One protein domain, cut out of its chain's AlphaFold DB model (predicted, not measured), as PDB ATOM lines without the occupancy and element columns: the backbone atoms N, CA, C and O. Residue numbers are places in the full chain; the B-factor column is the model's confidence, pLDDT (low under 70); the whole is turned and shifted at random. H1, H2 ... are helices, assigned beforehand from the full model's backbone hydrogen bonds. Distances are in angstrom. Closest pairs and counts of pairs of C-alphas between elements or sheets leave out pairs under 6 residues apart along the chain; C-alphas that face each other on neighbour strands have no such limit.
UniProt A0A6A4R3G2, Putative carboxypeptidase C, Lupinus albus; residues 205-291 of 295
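Overview. This is residues 205 to 291 of the 295 residues of the protein "Putative carboxypeptidase C" of Lupinus albus (UniProt A0A6A4R3G2). A rod built along one long helix, H4, with shorter helices running lengthwise beside it: H3 folds against H4 as a hairpin towards one end of the rod, and H1 and H2, themselves a hairpin, lie towards the other end. Beyond H4 the chain sticks out at residues 276 to 281 and folds back into H5, which runs opposite to H4. The printed part has 87 residues, with five named helices in the order H1, H2, H3, H4, H5 and no named strand; the class is all helix. It is only just loose, close to compact, with a radius of gyration of the C-alphas of 14.6 A, and spans 49 by 23 by 17 A.

Arrangement. The hub is H4, residues 249 to 272, which touches the four other helices. H3, residues 233 to 245, touches it as a hairpin, at a shallow tilt of 23 degrees, opposite ways; the closest C-alphas are those of Cys 243 and Cys 251, 4.5 A apart. H2, residues 223 to 229, touches residues 261 to 268 of H4, at a shallow tilt of 24 degrees, with the C-alphas of Leu 229 and Ile 261 closest at 6.2 A. H1, residues 205 to 217, only just touches H4, with 3 pairs of C-alphas within 8 A; the closest, those of Tyr 208 and Ile 261, are 7.3 A apart. H1, H3 and H4 form an up and down bundle, each running against the one before it. H1 touches H3 with residues 205 to 209, the C-alphas of Ala 205 and Glu 237 closest at 6.1 A. H1 and H2 are a hairpin, closest at the C-alphas of Ser 212 and Gln 226, 5.4 A. H2 and H3 meet only through their link. H5, residues 281 to 290, makes a hairpin with H4 but only just touches it, with 3 pairs of C-alphas within 8 A; the closest, those of Leu 266 and Val 286, are 7.5 A apart. H5 is apart from H1, H2 and H3. In H2, H3 and H5 every O i to N i+4 pair is within hydrogen-bond range; in H1 8 of 9 are, in H4 18 of 20.

Along the chain. H4 is 34.4 A from first to last C-alpha; C-alpha 249 is at (-24.396, 2.831, -63.793), and C-alpha 272 is at (-12.083, -19.627, -40.771). H3 measures 18.6 A, H1 18.4 A, H5 14.8 A and H2 9.9 A. C-alpha 205, where H1 begins, is at (-33.431, -10.043, -50.141).

Size, cuts and confidence. The C-alphas of Glu 246 and His 278 are the two farthest apart, at 49.3 A. The printed part has no cut. The links H1 to H2, H2 to H3 and H3 to H4 are tight; H4 to H5, of 8 residues, is short. Mean pLDDT of the printed part is 70.0, and residues 205 to 207, 244 and 271 to 291 are under 70; H5 has a mean of 34.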
ATOM      1  N   ALA A 205     -32.967  -9.990 -51.532       59.00
ATOM      2  CA  ALA A 205     -33.431 -10.043 -50.141       59.00
ATOM      3  C   ALA A 205     -33.537 -11.483 -49.617       59.00
ATOM      4  O   ALA A 205     -33.203 -11.786 -48.470       59.00
ATOM      5  N   ILE A 206     -33.999 -12.383 -50.489       65.19
ATOM      6  CA  ILE A 206     -34.167 -13.807 -50.200       65.19
ATOM      7  C   ILE A 206     -32.833 -14.537 -50.391       65.19
ATOM      8  O   ILE A 206     -32.449 -15.350 -49.553       65.19
ATOM      9  N   GLN A 207     -32.108 -14.243 -51.473       66.88
ATOM     10  CA  GLN A 207     -30.976 -15.061 -51.918       66.88
ATOM     11  C   GLN A 207     -29.687 -14.802 -51.126       66.88
ATOM     12  O   GLN A 207     -29.083 -15.758 -50.640       66.88
ATOM     13  N   TYR A 208     -29.311 -13.544 -50.865       71.44
ATOM     14  CA  TYR A 208     -28.139 -13.256 -50.021       71.44
ATOM     15  C   TYR A 208     -28.347 -13.684 -48.565       71.44
ATOM     16  O   TYR A 208     -27.415 -14.152 -47.905       71.44
ATOM     17  N   ARG A 209     -29.596 -13.629 -48.087       74.69
ATOM     18  CA  ARG A 209     -29.987 -14.183 -46.789       74.69
ATOM     19  C   ARG A 209     -29.894 -15.710 -46.776       74.69
ATOM     20  O   ARG A 209     -29.340 -16.274 -45.837       74.69
ATOM     21  N   ALA A 210     -30.345 -16.382 -47.836       77.12
ATOM     22  CA  ALA A 210     -30.216 -17.832 -47.968       77.12
ATOM     23  C   ALA A 210     -28.746 -18.298 -47.960       77.12
ATOM     24  O   ALA A 210     -28.460 -19.339 -47.364       77.12
ATOM     25  N   TYR A 211     -27.809 -17.528 -48.533       74.44
ATOM     26  CA  TYR A 211     -26.373 -17.829 -48.445       74.44
ATOM     27  C   TYR A 211     -25.830 -17.713 -47.012       74.44
ATOM     28  O   TYR A 211     -25.114 -18.615 -46.566       74.44
ATOM     29  N   SER A 212     -26.200 -16.675 -46.249       80.88
ATOM     30  CA  SER A 212     -25.765 -16.548 -44.847       80.88
ATOM     31  C   SER A 212     -26.402 -17.623 -43.949       80.88
ATOM     32  O   SER A 212     -25.712 -18.236 -43.131       80.88
ATOM     33  N   ASP A 213     -27.688 -17.937 -44.150       78.31
ATOM     34  CA  ASP A 213     -28.393 -19.032 -43.474       78.31
ATOM     35  C   ASP A 213     -27.809 -20.410 -43.839       78.31
ATOM     36  O   ASP A 213     -27.744 -21.302 -42.991       78.31
ATOM     37  N   PHE A 214     -27.380 -20.635 -45.086       77.56
ATOM     38  CA  PHE A 214     -26.667 -21.857 -45.484       77.56
ATOM     39  C   PHE A 214     -25.313 -21.967 -44.782       77.56
ATOM     40  O   PHE A 214     -25.035 -22.985 -44.147       77.56
ATOM     41  N   ALA A 215     -24.492 -20.919 -44.855       76.75
ATOM     42  CA  ALA A 215     -23.149 -20.920 -44.291       76.75
ATOM     43  C   ALA A 215     -23.154 -21.133 -42.768       76.75
ATOM     44  O   ALA A 215     -22.334 -21.903 -42.261       76.75
ATOM     45  N   LEU A 216     -24.115 -20.538 -42.049       80.38
ATOM     46  CA  LEU A 216     -24.307 -20.773 -40.617       80.38
ATOM     47  C   LEU A 216     -24.714 -22.229 -40.333       80.38
ATOM     48  O   LEU A 216     -24.073 -22.901 -39.528       80.38
ATOM     49  N   ARG A 217     -25.723 -22.765 -41.041       75.38
ATOM     50  CA  ARG A 217     -26.185 -24.163 -40.873       75.38
ATOM     51  C   ARG A 217     -25.137 -25.212 -41.270       75.38
ATOM     52  O   ARG A 217     -25.220 -26.351 -40.821       75.38
ATOM     53  N   ARG A 218     -24.154 -24.851 -42.100       78.56
ATOM     54  CA  ARG A 218     -22.997 -25.696 -42.455       78.56
ATOM     55  C   ARG A 218     -21.782 -25.501 -41.534       78.56
ATOM     56  O   ARG A 218     -20.776 -26.177 -41.741       78.56
ATOM     57  N   GLY A 219     -21.851 -24.612 -40.538       76.75
ATOM     58  CA  GLY A 219     -20.740 -24.331 -39.622       76.75
ATOM     59  C   GLY A 219     -19.526 -23.684 -40.301       76.75
ATOM     60  O   GLY A 219     -18.392 -23.935 -39.898       76.75
ATOM     61  N   LEU A 220     -19.755 -22.905 -41.364       79.38
ATOM     62  CA  LEU A 220     -18.715 -22.180 -42.109       79.38
ATOM     63  C   LEU A 220     -18.492 -20.761 -41.552       79.38
ATOM     64  O   LEU A 220     -17.394 -20.214 -41.660       79.38
ATOM     65  N   ILE A 221     -19.531 -20.188 -40.936       83.69
ATOM     66  CA  ILE A 221     -19.525 -18.873 -40.282       83.69
ATOM     67  C   ILE A 221     -20.224 -18.946 -38.917       83.69
ATOM     68  O   ILE A 221     -21.028 -19.847 -38.672       83.69
ATOM     69  N   THR A 222     -19.950 -17.987 -38.035       89.88
ATOM     70  CA  THR A 222     -20.647 -17.838 -36.749       89.88
ATOM     71  C   THR A 222     -21.957 -17.055 -36.894       89.88
ATOM     72  O   THR A 222     -22.224 -16.410 -37.912       89.88
ATOM     73  N   LYS A 223     -22.783 -17.043 -35.839       91.12
ATOM     74  CA  LYS A 223     -23.997 -16.214 -35.795       91.12
ATOM     75  C   LYS A 223     -23.680 -14.711 -35.910       91.12
ATOM     76  O   LYS A 223     -24.368 -14.001 -36.636       91.12
ATOM     77  N   LYS A 224     -22.586 -14.246 -35.292       93.81
ATOM     78  CA  LYS A 224     -22.103 -12.854 -35.394       93.81
ATOM     79  C   LYS A 224     -21.753 -12.470 -36.836       93.81
ATOM     80  O   LYS A 224     -22.022 -11.344 -37.252       93.81
ATOM     81  N   ASP A 225     -21.180 -13.401 -37.590       91.31
ATOM     82  CA  ASP A 225     -20.825 -13.197 -38.995       91.31
ATOM     83  C   ASP A 225     -22.081 -13.117 -39.871       91.31
ATOM     84  O   ASP A 225     -22.219 -12.184 -40.661       91.31
ATOM     85  N   GLN A 226     -23.052 -14.020 -39.665       91.44
ATOM     86  CA  GLN A 226     -24.374 -13.924 -40.297       91.44
ATOM     87  C   GLN A 226     -25.037 -12.567 -40.004       91.44
ATOM     88  O   GLN A 226     -25.531 -11.911 -40.918       91.44
ATOM     89  N   ASP A 227     -25.038 -12.129 -38.744       93.19
ATOM     90  CA  ASP A 227     -25.659 -10.865 -38.327       93.19
ATOM     91  C   ASP A 227     -24.886  -9.625 -38.809       93.19
ATOM     92  O   ASP A 227     -25.389  -8.503 -38.721       93.19
ATOM     93  N   SER A 228     -23.674  -9.812 -39.335       92.88
ATOM     94  CA  SER A 228     -22.888  -8.775 -40.009       92.88
ATOM     95  C   SER A 228     -23.183  -8.753 -41.512       92.88
ATOM     96  O   SER A 228     -23.455  -7.687 -42.059       92.88
ATOM     97  N   LEU A 229     -23.249  -9.921 -42.161       89.88
ATOM     98  CA  LEU A 229     -23.649 -10.077 -43.567       89.88
ATOM     99  C   LEU A 229     -25.080  -9.585 -43.827       89.88
ATOM    100  O   LEU A 229     -25.321  -8.829 -44.765       89.88
ATOM    101  N   ASN A 230     -26.026  -9.950 -42.958       90.12
ATOM    102  CA  ASN A 230     -27.439  -9.602 -43.117       90.12
ATOM    103  C   ASN A 230     -27.710  -8.085 -43.030       90.12
ATOM    104  O   ASN A 230     -28.748  -7.633 -43.505       90.12
ATOM    105  N   LYS A 231     -26.781  -7.287 -42.481       92.94
ATOM    106  CA  LYS A 231     -26.869  -5.812 -42.465       92.94
ATOM    107  C   LYS A 231     -26.538  -5.165 -43.810       92.94
ATOM    108  O   LYS A 231     -26.889  -4.010 -44.009       92.94
ATOM    109  N   LEU A 232     -25.875  -5.883 -44.718       90.38
ATOM    110  CA  LEU A 232     -25.534  -5.383 -46.054       90.38
ATOM    111  C   LEU A 232     -26.682  -5.578 -47.060       90.38
ATOM    112  O   LEU A 232     -26.766  -4.855 -48.053       90.38
ATOM    113  N   ILE A 233     -27.581  -6.531 -46.791       87.38
ATOM    114  CA  ILE A 233     -28.680  -6.914 -47.690       87.38
ATOM    115  C   ILE A 233     -29.611  -5.731 -48.032       87.38
ATOM    116  O   ILE A 233     -29.869  -5.554 -49.220       87.38
ATOM    117  N   PRO A 234     -30.044  -4.861 -47.090       90.88
ATOM    118  CA  PRO A 234     -30.912  -3.724 -47.419       90.88
ATOM    119  C   PRO A 234     -30.310  -2.730 -48.424       90.88
ATOM    120  O   PRO A 234     -31.047  -2.152 -49.221       90.88
ATOM    121  N   ASN A 235     -28.983  -2.559 -48.435       90.62
ATOM    122  CA  ASN A 235     -28.310  -1.692 -49.408       90.62
ATOM    123  C   ASN A 235     -28.346  -2.329 -50.804       90.62
ATOM    124  O   ASN A 235     -28.735  -1.681 -51.768       90.62
ATOM    125  N   CYS A 236     -28.029  -3.625 -50.896       85.25
ATOM    126  CA  CYS A 236     -28.148  -4.399 -52.135       85.25
ATOM    127  C   CYS A 236     -29.599  -4.430 -52.661       85.25
ATOM    128  O   CYS A 236     -29.825  -4.257 -53.856       85.25
ATOM    129  N   GLU A 237     -30.603  -4.571 -51.786       84.12
ATOM    130  CA  GLU A 237     -32.016  -4.438 -52.162       84.12
ATOM    131  C   GLU A 237     -32.356  -3.056 -52.729       84.12
ATOM    132  O   GLU A 237     -33.143  -2.964 -53.671       84.12
ATOM    133  N   GLN A 238     -31.829  -1.980 -52.135       87.50
ATOM    134  CA  GLN A 238     -32.133  -0.625 -52.581       87.50
ATOM    135  C   GLN A 238     -31.431  -0.291 -53.896       87.50
ATOM    136  O   GLN A 238     -32.089   0.183 -54.818       87.50
ATOM    137  N   ASP A 239     -30.147  -0.615 -54.034       83.00
ATOM    138  CA  ASP A 239     -29.422  -0.404 -55.286       83.00
ATOM    139  C   ASP A 239     -30.038  -1.233 -56.425       83.00
ATOM    140  O   ASP A 239     -30.157  -0.747 -57.546       83.00
ATOM    141  N   MET A 240     -30.529  -2.447 -56.148       76.75
ATOM    142  CA  MET A 240     -31.250  -3.255 -57.141       76.75
ATOM    143  C   MET A 240     -32.606  -2.654 -57.549       76.75
ATOM    144  O   MET A 240     -32.977  -2.766 -58.718       76.75
ATOM    145  N   LYS A 241     -33.319  -1.956 -56.652       80.38
ATOM    146  CA  LYS A 241     -34.507  -1.157 -57.026       80.38
ATOM    147  C   LYS A 241     -34.108   0.025 -57.912       80.38
ATOM    148  O   LYS A 241     -34.723   0.215 -58.958       80.38
ATOM    149  N   ASN A 242     -33.051   0.755 -57.545       78.62
ATOM    150  CA  ASN A 242     -32.522   1.877 -58.333       78.62
ATOM    151  C   ASN A 242     -32.121   1.400 -59.747       78.62
ATOM    152  O   ASN A 242     -32.522   1.984 -60.749       78.62
ATOM    153  N   CYS A 243     -31.435   0.258 -59.841       74.00
ATOM    154  CA  CYS A 243     -31.093  -0.424 -61.089       74.00
ATOM    155  C   CYS A 243     -32.323  -0.753 -61.960       74.00
ATOM    156  O   CYS A 243     -32.305  -0.535 -63.173       74.00
ATOM    157  N   GLN A 244     -33.425  -1.217 -61.364       66.44
ATOM    158  CA  GLN A 244     -34.678  -1.478 -62.085       66.44
ATOM    159  C   GLN A 244     -35.346  -0.188 -62.596       66.44
ATOM    160  O   GLN A 244     -35.893  -0.175 -63.704       66.44
ATOM    161  N   THR A 245     -35.299   0.905 -61.826       71.94
ATOM    162  CA  THR A 245     -35.931   2.184 -62.188       71.94
ATOM    163  C   THR A 245     -35.098   3.046 -63.132       71.94
ATOM    164  O   THR A 245     -35.671   3.733 -63.980       71.94
ATOM    165  N   GLU A 246     -33.773   3.016 -63.028       75.75
ATOM    166  CA  GLU A 246     -32.843   3.912 -63.731       75.75
ATOM    167  C   GLU A 246     -32.066   3.163 -64.819       75.75
ATOM    168  O   GLU A 246     -32.127   3.540 -65.990       75.75
ATOM    169  N   GLY A 247     -31.421   2.053 -64.455       72.44
ATOM    170  CA  GLY A 247     -30.518   1.294 -65.319       72.44
ATOM    171  C   GLY A 247     -29.129   1.933 -65.461       72.44
ATOM    172  O   GLY A 247     -28.815   2.934 -64.816       72.44
ATOM    173  N   GLY A 248     -28.275   1.343 -66.304       74.06
ATOM    174  CA  GLY A 248     -26.916   1.846 -66.537       74.06
ATOM    175  C   GLY A 248     -26.033   1.723 -65.291       74.06
ATOM    176  O   GLY A 248     -25.982   0.660 -64.672       74.06
ATOM    177  N   ASP A 249     -25.364   2.808 -64.902       75.88
ATOM    178  CA  ASP A 249     -24.396   2.831 -63.793       75.88
ATOM    179  C   ASP A 249     -25.000   2.438 -62.434       75.88
ATOM    180  O   ASP A 249     -24.313   1.856 -61.588       75.88
ATOM    181  N   SER A 250     -26.304   2.666 -62.240       72.81
ATOM    182  CA  SER A 250     -27.051   2.185 -61.067       72.81
ATOM    183  C   SER A 250     -27.004   0.654 -60.939       72.81
ATOM    184  O   SER A 250     -26.947   0.130 -59.832       72.81
ATOM    185  N   CYS A 251     -26.923  -0.079 -62.055       70.38
ATOM    186  CA  CYS A 251     -26.797  -1.536 -62.075       70.38
ATOM    187  C   CYS A 251     -25.366  -2.034 -61.890       70.38
ATOM    188  O   CYS A 251     -25.172  -3.059 -61.242       70.38
ATOM    189  N   GLY A 252     -24.363  -1.307 -62.392       72.06
ATOM    190  CA  GLY A 252     -22.963  -1.576 -62.038       72.06
ATOM    191  C   GLY A 252     -22.719  -1.375 -60.538       72.06
ATOM    192  O   GLY A 252     -22.036  -2.174 -59.897       72.06
ATOM    193  N   SER A 253     -23.362  -0.351 -59.967       75.94
ATOM    194  CA  SER A 253     -23.372  -0.072 -58.528       75.94
ATOM    195  C   SER A 253     -24.090  -1.180 -57.751       75.94
ATOM    196  O   SER A 253     -23.490  -1.767 -56.855       75.94
ATOM    197  N   ALA A 254     -25.314  -1.546 -58.150       79.81
ATOM    198  CA  ALA A 254     -26.087  -2.618 -57.523       79.81
ATOM    199  C   ALA A 254     -25.368  -3.969 -57.557       79.81
ATOM    200  O   ALA A 254     -25.255  -4.623 -56.521       79.81
ATOM    201  N   TYR A 255     -24.821  -4.352 -58.715       77.50
ATOM    202  CA  TYR A 255     -23.996  -5.548 -58.859       77.50
ATOM    203  C   TYR A 255     -22.860  -5.541 -57.833       77.50
ATOM    204  O   TYR A 255     -22.766  -6.465 -57.032       77.50
ATOM    205  N   LYS A 256     -22.072  -4.460 -57.770       78.75
ATOM    206  CA  LYS A 256     -20.955  -4.320 -56.825       78.75
ATOM    207  C   LYS A 256     -21.404  -4.370 -55.359       78.75
ATOM    208  O   LYS A 256     -20.787  -5.074 -54.561       78.75
ATOM    209  N   THR A 257     -22.469  -3.661 -54.979       85.31
ATOM    210  CA  THR A 257     -23.012  -3.691 -53.607       85.31
ATOM    211  C   THR A 257     -23.470  -5.097 -53.218       85.31
ATOM    212  O   THR A 257     -23.222  -5.532 -52.095       85.31
ATOM    213  N   CYS A 258     -24.094  -5.828 -54.144       80.31
ATOM    214  CA  CYS A 258     -24.568  -7.186 -53.919       80.31
ATOM    215  C   CYS A 258     -23.433  -8.233 -53.912       80.31
ATOM    216  O   CYS A 258     -23.411  -9.082 -53.018       80.31
ATOM    217  N   THR A 259     -22.449  -8.168 -54.822       78.62
ATOM    218  CA  THR A 259     -21.294  -9.089 -54.801       78.62
ATOM    219  C   THR A 259     -20.460  -8.911 -53.540       78.62
ATOM    220  O   THR A 259     -20.112  -9.916 -52.932       78.62
ATOM    221  N   ASN A 260     -20.270  -7.677 -53.050       83.19
ATOM    222  CA  ASN A 260     -19.558  -7.406 -51.794       83.19
ATOM    223  C   ASN A 260     -20.089  -8.233 -50.600       83.19
ATOM    224  O   ASN A 260     -19.318  -8.577 -49.704       83.19
ATOM    225  N   ILE A 261     -21.387  -8.569 -50.561       84.75
ATOM    226  CA  ILE A 261     -21.971  -9.427 -49.509       84.75
ATOM    227  C   ILE A 261     -21.416 -10.853 -49.613       84.75
ATOM    228  O   ILE A 261     -21.072 -11.476 -48.608       84.75
ATOM    229  N   PHE A 262     -21.317 -11.367 -50.836       78.81
ATOM    230  CA  PHE A 262     -20.780 -12.690 -51.120       78.81
ATOM    231  C   PHE A 262     -19.251 -12.741 -50.977       78.81
ATOM    232  O   PHE A 262     -18.731 -13.667 -50.360       78.81
ATOM    233  N   ASP A 263     -18.537 -11.714 -51.433       79.62
ATOM    234  CA  ASP A 263     -17.088 -11.576 -51.258       79.62
ATOM    235  C   ASP A 263     -16.716 -11.504 -49.768       79.62
ATOM    236  O   ASP A 263     -15.779 -12.168 -49.311       79.62
ATOM    237  N   TYR A 264     -17.502 -10.775 -48.962       84.56
ATOM    238  CA  TYR A 264     -17.330 -10.746 -47.510       84.56
ATOM    239  C   TYR A 264     -17.592 -12.125 -46.886       84.56
ATOM    240  O   TYR A 264     -16.765 -12.593 -46.099       84.56
ATOM    241  N   LEU A 265     -18.661 -12.826 -47.290       83.50
ATOM    242  CA  LEU A 265     -18.934 -14.208 -46.869       83.50
ATOM    243  C   LEU A 265     -17.761 -15.147 -47.204       83.50
ATOM    244  O   LEU A 265     -17.301 -15.880 -46.327       83.50
ATOM    245  N   LEU A 266     -17.234 -15.097 -48.431       79.50
ATOM    246  CA  LEU A 266     -16.068 -15.883 -48.838       79.50
ATOM    247  C   LEU A 266     -14.823 -15.540 -48.013       79.50
ATOM    248  O   LEU A 266     -14.098 -16.451 -47.618       79.50
ATOM    249  N   SER A 267     -14.589 -14.263 -47.698       81.12
ATOM    250  CA  SER A 267     -13.446 -13.845 -46.874       81.12
ATOM    251  C   SER A 267     -13.536 -14.362 -45.430       81.12
ATOM    252  O   SER A 267     -12.540 -14.841 -44.887       81.12
ATOM    253  N   ILE A 268     -14.732 -14.356 -44.825       83.25
ATOM    254  CA  ILE A 268     -14.973 -14.927 -43.490       83.25
ATOM    255  C   ILE A 268     -14.706 -16.435 -43.521       83.25
ATOM    256  O   ILE A 268     -13.977 -16.953 -42.675       83.25
ATOM    257  N   ILE A 269     -15.244 -17.142 -44.521       79.75
ATOM    258  CA  ILE A 269     -15.035 -18.586 -44.679       79.75
ATOM    259  C   ILE A 269     -13.547 -18.900 -44.906       79.75
ATOM    260  O   ILE A 269     -13.020 -19.810 -44.271       79.75
ATOM    261  N   GLY A 270     -12.852 -18.131 -45.749       73.00
ATOM    262  CA  GLY A 270     -11.417 -18.274 -46.003       73.00
ATOM    263  C   GLY A 270     -10.575 -18.116 -44.736       73.00
ATOM    264  O   GLY A 270      -9.751 -18.980 -44.440       73.00
ATOM    265  N   ASN A 271     -10.844 -17.078 -43.939       63.78
ATOM    266  CA  ASN A 271     -10.172 -16.841 -42.658       63.78
ATOM    267  C   ASN A 271     -10.486 -17.928 -41.608       63.78
ATOM    268  O   ASN A 271      -9.626 -18.270 -40.796       63.78
ATOM    269  N   ASN A 272     -11.686 -18.520 -41.647       56.53
ATOM    270  CA  ASN A 272     -12.083 -19.627 -40.771       56.53
ATOM    271  C   ASN A 272     -11.502 -20.998 -41.195       56.53
ATOM    272  O   ASN A 272     -11.537 -21.947 -40.405       56.53
ATOM    273  N   ILE A 273     -10.943 -21.144 -42.406       54.91
ATOM    274  CA  ILE A 273     -10.310 -22.393 -42.874       54.91
ATOM    275  C   ILE A 273      -8.873 -22.484 -42.340       54.91
ATOM    276  O   ILE A 273      -7.874 -22.319 -43.038       54.91
ATOM    277  N   ASN A 274      -8.764 -22.811 -41.051       43.66
ATOM    278  CA  ASN A 274      -7.489 -23.155 -40.435       43.66
ATOM    279  C   ASN A 274      -7.032 -24.543 -40.935       43.66
ATOM    280  O   ASN A 274      -7.642 -25.568 -40.623       43.66
ATOM    281  N   VAL A 275      -5.967 -24.573 -41.743       39.88
ATOM    282  CA  VAL A 275      -5.591 -25.676 -42.662       39.88
ATOM    283  C   VAL A 275      -5.185 -26.993 -41.960       39.88
ATOM    284  O   VAL A 275      -4.946 -28.004 -42.614       39.88
ATOM    285  N   ARG A 276      -5.122 -27.030 -40.623       33.41
ATOM    286  CA  ARG A 276      -4.530 -28.138 -39.847       33.41
ATOM    287  C   ARG A 276      -5.462 -29.286 -39.439       33.41
ATOM    288  O   ARG A 276      -5.003 -30.153 -38.702       33.41
ATOM    289  N   ASN A 277      -6.737 -29.319 -39.837       33.62
ATOM    290  CA  ASN A 277      -7.638 -30.392 -39.384       33.62
ATOM    291  C   ASN A 277      -8.468 -31.034 -40.509       33.62
ATOM    292  O   ASN A 277      -8.966 -30.355 -41.408       33.62
ATOM    293  N   HIS A 278      -8.585 -32.364 -40.465       35.06
ATOM    294  CA  HIS A 278      -9.005 -33.194 -41.595       35.06
ATOM    295  C   HIS A 278     -10.439 -32.905 -42.064       35.06
ATOM    296  O   HIS A 278     -11.399 -33.206 -41.356       35.06
ATOM    297  N   ASN A 279     -10.586 -32.421 -43.304       34.25
ATOM    298  CA  ASN A 279     -11.649 -32.828 -44.239       34.25
ATOM    299  C   ASN A 279     -11.418 -32.206 -45.632       34.25
ATOM    300  O   ASN A 279     -11.622 -31.004 -45.816       34.25
ATOM    301  N   MET A 280     -11.056 -33.015 -46.639       32.06
ATOM    302  CA  MET A 280     -10.809 -32.515 -48.008       32.06
ATOM    303  C   MET A 280     -12.063 -31.891 -48.654       32.06
ATOM    304  O   MET A 280     -11.959 -31.019 -49.515       32.06
ATOM    305  N   ASN A 281     -13.246 -32.241 -48.144       40.28
ATOM    306  CA  ASN A 281     -14.543 -31.725 -48.584       40.28
ATOM    307  C   ASN A 281     -14.738 -30.212 -48.340       40.28
ATOM    308  O   ASN A 281     -15.587 -29.601 -48.983       40.28
ATOM    309  N   LYS A 282     -13.975 -29.566 -47.440       40.09
ATOM    310  CA  LYS A 282     -14.164 -28.129 -47.146       40.09
ATOM    311  C   LYS A 282     -13.648 -27.203 -48.253       40.09
ATOM    312  O   LYS A 282     -14.302 -26.209 -48.552       40.09
ATOM    313  N   LYS A 283     -12.533 -27.548 -48.910       34.97
ATOM    314  CA  LYS A 283     -12.024 -26.787 -50.069       34.97
ATOM    315  C   LYS A 283     -12.938 -26.948 -51.290       34.97
ATOM    316  O   LYS A 283     -13.122 -25.997 -52.040       34.97
ATOM    317  N   PHE A 284     -13.569 -28.119 -51.427       33.25
ATOM    318  CA  PHE A 284     -14.618 -28.366 -52.418       33.25
ATOM    319  C   PHE A 284     -15.801 -27.404 -52.219       33.25
ATOM    320  O   PHE A 284     -16.172 -26.717 -53.153       33.25
ATOM    321  N   ILE A 285     -16.318 -27.239 -50.994       35.31
ATOM    322  CA  ILE A 285     -17.461 -26.339 -50.718       35.31
ATOM    323  C   ILE A 285     -17.195 -24.869 -51.103       35.31
ATOM    324  O   ILE A 285     -18.116 -24.212 -51.580       35.31
ATOM    325  N   VAL A 286     -15.971 -24.351 -50.930       33.75
ATOM    326  CA  VAL A 286     -15.623 -22.961 -51.306       33.75
ATOM    327  C   VAL A 286     -15.442 -22.805 -52.816       33.75
ATOM    328  O   VAL A 286     -15.993 -21.877 -53.404       33.75
ATOM    329  N   ASN A 287     -14.702 -23.725 -53.447       30.45
ATOM    330  CA  ASN A 287     -14.530 -23.746 -54.902       30.45
ATOM    331  C   ASN A 287     -15.866 -23.925 -55.631       30.45
ATOM    332  O   ASN A 287     -16.038 -23.359 -56.708       30.45
ATOM    333  N   ASN A 288     -16.779 -24.691 -55.029       31.23
ATOM    334  CA  ASN A 288     -18.164 -24.799 -55.442       31.23
ATOM    335  C   ASN A 288     -18.844 -23.441 -55.240       31.23
ATOM    336  O   ASN A 288     -19.004 -22.757 -56.223       31.23
ATOM    337  N   LEU A 289     -19.106 -22.949 -54.020       32.31
ATOM    338  CA  LEU A 289     -19.844 -21.683 -53.803       32.31
ATOM    339  C   LEU A 289     -19.429 -20.494 -54.699       32.31
ATOM    340  O   LEU A 289     -20.303 -19.757 -55.144       32.31
ATOM    341  N   SER A 290     -18.128 -20.286 -54.945       27.70
ATOM    342  CA  SER A 290     -17.630 -19.227 -55.849       27.70
ATOM    343  C   SER A 290     -18.072 -19.437 -57.305       27.70
ATOM    344  O   SER A 290     -18.560 -18.530 -57.978       27.70
ATOM    345  N   ASN A 291     -18.000 -20.679 -57.764       26.86
ATOM    346  CA  ASN A 291     -18.739 -21.153 -58.917       26.86
ATOM    347  C   ASN A 291     -20.205 -21.402 -58.512       26.86
ATOM    348  O   ASN A 291     -20.615 -22.541 -58.385       26.86
TER     349      ASN A 291